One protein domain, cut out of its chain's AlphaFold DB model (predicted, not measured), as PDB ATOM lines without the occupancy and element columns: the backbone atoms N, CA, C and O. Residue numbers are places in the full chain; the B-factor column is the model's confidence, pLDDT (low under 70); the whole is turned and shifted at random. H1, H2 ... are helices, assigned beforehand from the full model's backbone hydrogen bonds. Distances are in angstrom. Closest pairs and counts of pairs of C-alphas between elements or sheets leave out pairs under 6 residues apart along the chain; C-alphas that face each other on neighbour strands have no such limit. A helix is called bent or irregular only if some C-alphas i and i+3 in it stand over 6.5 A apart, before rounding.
ATOM      1  N   LEU A 396       9.766 -22.304  48.281       88.44
ATOM      2  CA  LEU A 396      10.740 -22.665  49.314       88.44
ATOM      3  C   LEU A 396      10.186 -23.642  50.361       88.44
ATOM      4  O   LEU A 396      10.993 -24.317  50.986       88.44
ATOM      5  N   ASP A 397       8.867 -23.795  50.519       87.88
ATOM      6  CA  ASP A 397       8.297 -24.801  51.429       87.88
ATOM      7  C   ASP A 397       8.715 -26.221  51.035       87.88
ATOM      8  O   ASP A 397       9.233 -26.978  51.853       87.88
ATOM      9  N   LEU A 398       8.606 -26.561  49.744       88.75
ATOM     10  CA  LEU A 398       9.081 -27.856  49.261       88.75
ATOM     11  C   LEU A 398      10.597 -28.006  49.474       88.75
ATOM     12  O   LEU A 398      11.039 -29.097  49.813       88.75
ATOM     13  N   VAL A 399      11.389 -26.931  49.345       93.69
ATOM     14  CA  VAL A 399      12.837 -26.958  49.643       93.69
ATOM     15  C   VAL A 399      13.093 -27.230  51.131       93.69
ATOM     16  O   VAL A 399      13.885 -28.115  51.457       93.69
ATOM     17  N   VAL A 400      12.408 -26.523  52.035       92.81
ATOM     18  CA  VAL A 400      12.471 -26.719  53.496       92.81
ATOM     19  C   VAL A 400      12.139 -28.167  53.855       92.81
ATOM     20  O   VAL A 400      12.937 -28.837  54.513       92.81
ATOM     21  N   ASN A 401      11.014 -28.673  53.351       91.25
ATOM     22  CA  ASN A 401      10.493 -29.992  53.699       91.25
ATOM     23  C   ASN A 401      11.363 -31.138  53.154       91.25
ATOM     24  O   ASN A 401      11.551 -32.137  53.847       91.25
ATOM     25  N   ILE A 402      11.986 -30.988  51.974       94.50
ATOM     26  CA  ILE A 402      12.944 -31.990  51.465       94.50
ATOM     27  C   ILE A 402      14.370 -31.820  52.002       94.50
ATOM     28  O   ILE A 402      15.163 -32.742  51.836       94.50
ATOM     29  N   THR A 403      14.726 -30.703  52.653       95.94
ATOM     30  CA  THR A 403      16.115 -30.432  53.086       95.94
ATOM     31  C   THR A 403      16.668 -31.560  53.962       95.94
ATOM     32  O   THR A 403      17.731 -32.104  53.666       95.94
ATOM     33  N   ARG A 404      15.953 -31.948  55.031       95.88
ATOM     34  CA  ARG A 404      16.427 -33.005  55.946       95.88
ATOM     35  C   ARG A 404      16.456 -34.391  55.269       95.88
ATOM     36  O   ARG A 404      17.524 -35.005  55.302       95.88
ATOM     37  N   PRO A 405      15.387 -34.864  54.591       96.50
ATOM     38  CA  PRO A 405      15.434 -36.132  53.861       96.50
ATOM     39  C   PRO A 405      16.491 -36.188  52.749       96.50
ATOM     40  O   PRO A 405      17.104 -37.235  52.560       96.50
ATOM     41  N   ALA A 406      16.746 -35.098  52.017       96.75
ATOM     42  CA  ALA A 406      17.738 -35.077  50.937       96.75
ATOM     43  C   ALA A 406      19.181 -35.142  51.464       96.75
ATOM     44  O   ALA A 406      20.011 -35.846  50.893       96.75
ATOM     45  N   ILE A 407      19.466 -34.496  52.602       97.12
ATOM     46  CA  ILE A 407      20.752 -34.644  53.304       97.12
ATOM     47  C   ILE A 407      20.947 -36.090  53.797       97.12
ATOM     48  O   ILE A 407      22.055 -36.611  53.731       97.12
ATOM     49  N   GLN A 408      19.881 -36.758  54.252       97.44
ATOM     50  CA  GLN A 408      19.939 -38.138  54.759       97.44
ATOM     51  C   GLN A 408      19.972 -39.218  53.662       97.44
ATOM     52  O   GLN A 408      20.574 -40.269  53.863       97.44
ATOM     53  N   THR A 409      19.308 -38.997  52.523       96.38
ATOM     54  CA  THR A 409      19.076 -40.026  51.480       96.38
ATOM     55  C   THR A 409      19.782 -39.754  50.148       96.38
ATOM     56  O   THR A 409      19.603 -40.525  49.197       96.38
ATOM     57  N   GLY A 410      20.582 -38.684  50.090       97.38
ATOM     58  CA  GLY A 410      21.288 -38.205  48.903       97.38
ATOM     59  C   GLY A 410      20.423 -37.315  48.006       97.38
ATOM     60  O   GLY A 410      19.217 -37.525  47.872       97.38
ATOM     61  N   PHE A 411      21.060 -36.331  47.364       97.62
ATOM     62  CA  PHE A 411      20.427 -35.489  46.345       97.62
ATOM     63  C   PHE A 411      20.213 -36.253  45.027       97.62
ATOM     64  O   PHE A 411      20.794 -37.311  44.795       97.62
ATOM     65  N   GLY A 412      19.361 -35.723  44.147       96.00
ATOM     66  CA  GLY A 412      18.940 -36.421  42.930       96.00
ATOM     67  C   GLY A 412      19.990 -36.498  41.816       96.00
ATOM     68  O   GLY A 412      19.896 -37.395  40.982       96.00
ATOM     69  N   TYR A 413      20.948 -35.568  41.754       95.94
ATOM     70  CA  TYR A 413      21.996 -35.460  40.724       95.94
ATOM     71  C   TYR A 413      21.506 -35.609  39.264       95.94
ATOM     72  O   TYR A 413      22.192 -36.166  38.412       95.94
ATOM     73  N   GLY A 414      20.299 -35.116  38.962       95.12
ATOM     74  CA  GLY A 414      19.653 -35.196  37.646       95.12
ATOM     75  C   GLY A 414      18.681 -36.373  37.478       95.12
ATOM     76  O   GLY A 414      17.913 -36.393  36.516       95.12
ATOM     77  N   SER A 415      18.635 -37.333  38.408       95.25
ATOM     78  CA  SER A 415      17.744 -38.506  38.308       95.25
ATOM     79  C   SER A 415      16.253 -38.143  38.267       95.25
ATOM     80  O   SER A 415      15.485 -38.791  37.552       95.25
ATOM     81  N   PHE A 416      15.843 -37.051  38.927       94.44
ATOM     82  CA  PHE A 416      14.467 -36.538  38.872       94.44
ATOM     83  C   PHE A 416      14.057 -36.003  37.491       94.44
ATOM     84  O   PHE A 416      12.870 -35.797  37.245       94.44
ATOM     85  N   TRP A 417      15.011 -35.801  36.578       94.38
ATOM     86  CA  TRP A 417      14.749 -35.368  35.205       94.38
ATOM     87  C   TRP A 417      14.584 -36.520  34.222       94.38
ATOM     88  O   TRP A 417      13.954 -36.330  33.185       94.38
ATOM     89  N   ILE A 418      15.100 -37.714  34.538       92.75
ATOM     90  CA  ILE A 418      15.156 -38.846  33.601       92.75
ATOM     91  C   ILE A 418      13.755 -39.235  33.116       92.75
ATOM     92  O   ILE A 418      13.536 -39.346  31.912       92.75
ATOM     93  N   GLN A 419      12.790 -39.400  34.027       87.88
ATOM     94  CA  GLN A 419      11.440 -39.833  33.647       87.88
ATOM     95  C   GLN A 419      10.593 -38.717  32.993       87.88
ATOM     96  O   GLN A 419       9.959 -38.991  31.967       87.88
ATOM     97  N   PRO A 420      10.620 -37.452  33.470       88.81
ATOM     98  CA  PRO A 420      10.045 -36.326  32.735       88.81
ATOM     99  C   PRO A 420      10.644 -36.145  31.333       88.81
ATOM    100  O   PRO A 420       9.880 -35.932  30.399       88.81
ATOM    101  N   LEU A 421      11.961 -36.305  31.140       90.75
ATOM    102  CA  LEU A 421      12.589 -36.310  29.808       90.75
ATOM    103  C   LEU A 421      12.122 -37.500  28.965       90.75
ATOM    104  O   LEU A 421      11.727 -37.319  27.811       90.75
ATOM    105  N   SER A 422      12.098 -38.711  29.534       89.81
ATOM    106  CA  SER A 422      11.676 -39.904  28.797       89.81
ATOM    107  C   SER A 422      10.214 -39.836  28.357       89.81
ATOM    108  O   SER A 422       9.877 -40.413  27.333       89.81
ATOM    109  N   LEU A 423       9.352 -39.070  29.036       89.56
ATOM    110  CA  LEU A 423       7.981 -38.812  28.578       89.56
ATOM    111  C   LEU A 423       7.934 -38.113  27.203       89.56
ATOM    112  O   LEU A 423       7.009 -38.366  26.431       89.56
ATOM    113  N   TYR A 424       8.919 -37.278  26.853       85.00
ATOM    114  CA  TYR A 424       9.003 -36.673  25.515       85.00
ATOM    115  C   TYR A 424       9.497 -37.673  24.458       85.00
ATOM    116  O   TYR A 424       9.059 -37.597  23.315       85.00
ATOM    117  N   TYR A 425      10.353 -38.627  24.839       88.25
ATOM    118  CA  TYR A 425      10.835 -39.712  23.974       88.25
ATOM    119  C   TYR A 425       9.749 -40.777  23.738       88.25
ATOM    120  O   TYR A 425       9.340 -41.011  22.600       88.25
ATOM    121  N   TYR A 426       9.196 -41.344  24.815       91.75
ATOM    122  CA  TYR A 426       8.143 -42.364  24.788       91.75
ATOM    123  C   TYR A 426       6.857 -41.889  24.100       91.75
ATOM    124  O   TYR A 426       6.138 -42.707  23.538       91.75
ATOM    125  N   PHE A 427       6.578 -40.581  24.044       86.44
ATOM    126  CA  PHE A 427       5.478 -40.058  23.221       86.44
ATOM    127  C   PHE A 427       5.562 -40.504  21.747       86.44
ATOM    128  O   PHE A 427       4.528 -40.738  21.116       86.44
ATOM    129  N   PHE A 428       6.782 -40.647  21.221       86.12
ATOM    130  CA  PHE A 428       7.047 -41.122  19.866       86.12
ATOM    131  C   PHE A 428       7.378 -42.620  19.812       86.12
ATOM    132  O   PHE A 428       6.960 -43.280  18.865       86.12
ATOM    133  N   THR A 429       8.097 -43.161  20.804       93.06
ATOM    134  CA  THR A 429       8.655 -44.530  20.747       93.06
ATOM    135  C   THR A 429       7.882 -45.595  21.529       93.06
ATOM    136  O   THR A 429       7.930 -46.761  21.153       93.06
ATOM    137  N   ASP A 430       7.151 -45.231  22.587       94.06
ATOM    138  CA  ASP A 430       6.419 -46.173  23.444       94.06
ATOM    139  C   ASP A 430       5.165 -45.515  24.041       94.06
ATOM    140  O   ASP A 430       5.152 -44.971  25.153       94.06
ATOM    141  N   ARG A 431       4.061 -45.580  23.286       88.44
ATOM    142  CA  ARG A 431       2.771 -45.032  23.735       88.44
ATOM    143  C   ARG A 431       2.215 -45.733  24.980       88.44
ATOM    144  O   ARG A 431       1.376 -45.135  25.654       88.44
ATOM    145  N   GLY A 432       2.664 -46.954  25.287       93.75
ATOM    146  CA  GLY A 432       2.298 -47.682  26.500       93.75
ATOM    147  C   GLY A 432       2.875 -46.989  27.728       93.75
ATOM    148  O   GLY A 432       2.119 -46.447  28.535       93.75
ATOM    149  N   LYS A 433       4.208 -46.884  27.802       92.81
ATOM    150  CA  LYS A 433       4.910 -46.173  28.885       92.81
ATOM    151  C   LYS A 433       4.514 -44.698  28.967       92.81
ATOM    152  O   LYS A 433       4.332 -44.167  30.059       92.81
ATOM    153  N   TYR A 434       4.308 -44.024  27.832       89.81
ATOM    154  CA  TYR A 434       3.803 -42.643  27.826       89.81
ATOM    155  C   TYR A 434       2.439 -42.508  28.522       89.81
ATOM    156  O   TYR A 434       2.227 -41.570  29.297       89.81
ATOM    157  N   ARG A 435       1.511 -43.434  28.245       89.38
ATOM    158  CA  ARG A 435       0.187 -43.470  28.877       89.38
ATOM    159  C   ARG A 435       0.308 -43.801  30.365       89.38
ATOM    160  O   ARG A 435      -0.275 -43.083  31.168       89.38
ATOM    161  N   GLU A 436       1.110 -44.801  30.722       91.25
ATOM    162  CA  GLU A 436       1.369 -45.227  32.103       91.25
ATOM    163  C   GLU A 436       1.917 -44.080  32.976       91.25
ATOM    164  O   GLU A 436       1.335 -43.747  34.009       91.25
ATOM    165  N   ILE A 437       2.987 -43.404  32.535       88.88
ATOM    166  CA  ILE A 437       3.604 -42.280  33.265       88.88
ATOM    167  C   ILE A 437       2.596 -41.132  33.451       88.88
ATOM    168  O   ILE A 437       2.564 -40.500  34.511       88.88
ATOM    169  N   LYS A 438       1.739 -40.878  32.449       86.50
ATOM    170  CA  LYS A 438       0.659 -39.885  32.538       86.50
ATOM    171  C   LYS A 438      -0.473 -40.291  33.477       86.50
ATOM    172  O   LYS A 438      -0.941 -39.435  34.217       86.50
ATOM    173  N   GLN A 439      -0.918 -41.546  33.452       86.56
ATOM    174  CA  GLN A 439      -1.971 -42.051  34.343       86.56
ATOM    175  C   GLN A 439      -1.510 -42.036  35.804       86.56
ATOM    176  O   GLN A 439      -2.248 -41.591  36.674       86.56
ATOM    177  N   ASN A 440      -0.245 -42.381  36.053       85.81
ATOM    178  CA  ASN A 440       0.399 -42.256  37.362       85.81
ATOM    179  C   ASN A 440       0.731 -40.795  37.761       85.81
ATOM    180  O   ASN A 440       1.377 -40.573  38.783       85.81
ATOM    181  N   LEU A 441       0.336 -39.797  36.953       84.31
ATOM    182  CA  LEU A 441       0.589 -38.357  37.128       84.31
ATOM    183  C   LEU A 441       2.070 -37.957  37.288       84.31
ATOM    184  O   LEU A 441       2.373 -36.826  37.673       84.31
ATOM    185  N   ARG A 442       3.022 -38.834  36.949       85.94
ATOM    186  CA  ARG A 442       4.461 -38.614  37.163       85.94
ATOM    187  C   ARG A 442       5.109 -37.811  36.024       85.94
ATOM    188  O   ARG A 442       6.177 -38.154  35.518       85.94
ATOM    189  N   THR A 443       4.447 -36.745  35.580       85.62
ATOM    190  CA  THR A 443       4.829 -35.978  34.379       85.62
ATOM    191  C   THR A 443       5.891 -34.903  34.623       85.62
ATOM    192  O   THR A 443       6.394 -34.328  33.663       85.62
ATOM    193  N   ASN A 444       6.218 -34.614  35.886       88.44
ATOM    194  CA  ASN A 444       6.999 -33.451  36.313       88.44
ATOM    195  C   ASN A 444       8.002 -33.834  37.421       88.44
ATOM    196  O   ASN A 444       7.628 -34.631  38.290       88.44
ATOM    197  N   PRO A 445       9.224 -33.254  37.454       90.81
ATOM    198  CA  PRO A 445      10.227 -33.511  38.493       90.81
ATOM    199  C   PRO A 445       9.682 -33.467  39.926       90.81
ATOM    200  O   PRO A 445       9.968 -34.376  40.707       90.81
ATOM    201  N   LYS A 446       8.822 -32.491  40.263       89.00
ATOM    202  CA  LYS A 446       8.261 -32.339  41.621       89.00
ATOM    203  C   LYS A 446       7.581 -33.593  42.181       89.00
ATOM    204  O   LYS A 446       7.626 -33.819  43.386       89.00
ATOM    205  N   VAL A 447       6.966 -34.418  41.326       88.38
ATOM    206  CA  VAL A 447       6.228 -35.617  41.761       88.38
ATOM    207  C   VAL A 447       7.203 -36.705  42.212       88.38
ATOM    208  O   VAL A 447       6.944 -37.392  43.197       88.38
ATOM    209  N   TYR A 448       8.363 -36.806  41.559       89.50
ATOM    210  CA  TYR A 448       9.453 -37.683  41.985       89.50
ATOM    211  C   TYR A 448      10.144 -37.154  43.241       89.50
ATOM    212  O   TYR A 448      10.417 -37.932  44.148       89.50
ATOM    213  N   ILE A 449      10.365 -35.839  43.323       92.31
ATOM    214  CA  ILE A 449      10.958 -35.167  44.489       92.31
ATOM    215  C   ILE A 449      10.099 -35.416  45.744       92.31
ATOM    216  O   ILE A 449      10.609 -35.904  46.753       92.31
ATOM    217  N   ALA A 450       8.784 -35.178  45.668       90.62
ATOM    218  CA  ALA A 450       7.850 -35.451  46.763       90.62
ATOM    219  C   ALA A 450       7.759 -36.954  47.093       90.62
ATOM    220  O   ALA A 450       7.866 -37.338  48.258       90.62
ATOM    221  N   SER A 451       7.659 -37.822  46.080       90.62
ATOM    222  CA  SER A 451       7.589 -39.273  46.291       90.62
ATOM    223  C   SER A 451       8.876 -39.872  46.875       90.62
ATOM    224  O   SER A 451       8.794 -40.902  47.539       90.62
ATOM    225  N   ARG A 452      10.050 -39.271  46.626       92.56
ATOM    226  CA  ARG A 452      11.353 -39.739  47.128       92.56
ATOM    227  C   ARG A 452      11.638 -39.265  48.549       92.56
ATOM    228  O   ARG A 452      12.140 -40.052  49.342       92.56
ATOM    229  N   TYR A 453      11.348 -38.001  48.855       93.81
ATOM    230  CA  TYR A 453      11.758 -37.370  50.115       93.81
ATOM    231  C   TYR A 453      10.638 -37.244  51.152       93.81
ATOM    232  O   TYR A 453      10.925 -37.235  52.344       93.81
ATOM    233  N   LEU A 454       9.378 -37.142  50.717       91.00
ATOM    234  CA  LEU A 454       8.213 -36.922  51.586       91.00
ATOM    235  C   LEU A 454       7.272 -38.136  51.639       91.00
ATOM    236  O   LEU A 454       6.196 -38.044  52.221       91.00
ATOM    237  N   GLY A 455       7.621 -39.243  50.970       88.62
ATOM    238  CA  GLY A 455       6.811 -40.468  50.910       88.62
ATOM    239  C   GLY A 455       5.422 -40.302  50.276       88.62
ATOM    240  O   GLY A 455       4.583 -41.187  50.418       88.62
TER     241      GLY A 455
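Overview. This is residues 396 to 455 of the 558 residues of an uncharacterized protein of Mesorhizobium sp. 8 (UniProt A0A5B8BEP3). Picture a drawn-out loop of four helices: H1 stands across one end, H2 runs away from that end along the long axis, and H3 and then H4 lead back, until the end of H4 meets H1. H3 packs on the far part of H2, while H4 fills the place between the beginning of H2 and H1. The printed part has 60 residues, with four named helices in the order H1, H2, H3, H4 and no named strand; its class is all helix. The whole is loose, with a radius of gyration of the C-alphas of 13.0 A, and elongated, with spans of 38 by 20 by 18 A.

Arrangement. Start at H1, residues 396 to 409, and look from there to H4, residues 445 to 453. The two touch, their closest C-alphas being those of Pro 405 and Tyr 453, 5.4 A apart, and they run the same way at a steep tilt of 51 degrees. Next find H2, residues 415 to 429, which is apart from H1. With residues 416 to 420 alone H2 touches H4; the closest C-alphas are those of Phe 416 and Pro 445, at 5.2 A, and the two run opposite ways at a steep tilt of 45 degrees. With residues 423 to 427 alone H2 touches H3, residues 431 to 439. Here the closest C-alphas are those of Tyr 426 and Tyr 434, at 5.3 A, and the helices run opposite ways at a steep tilt of 46 degrees. The helix packing is mostly crossed: none of these three touching pairs is at a shallow tilt. H3 is apart from both H1 and H4. In H3 and H4 every O i to N i+4 pair is within hydrogen-bond range; in H1 8 of 10 are, in H2 6 of 11.

Along the chain. Find C-alpha 396 at (10.740, -22.665, 49.314); from there H1 runs 19.4 A to C-alpha 409. H1 is irregular, with C-alphas 401 and 404 7.0 A apart. H2 begins at C-alpha 415, at (17.744, -38.506, 38.308), and runs 20.7 A to C-alpha 429. It is only just irregular, with C-alphas 416 and 419 6.9 A apart. H3 measures 12.0 A from C-alpha 431 to C-alpha 439. H4 runs 12.3 A from C-alpha 445 to C-alpha 453 at (11.758, -37.370, 50.115).

Size, cuts and confidence. The two C-alphas farthest apart are those of Arg 404 and Phe 428, at 38.2 A. The printed part has no cut, and its three links, H1 to H2, H2 to H3 and H3 to H4, are tight. The mean pLDDT of the printed part is 91.3, and no printed residue is under 70.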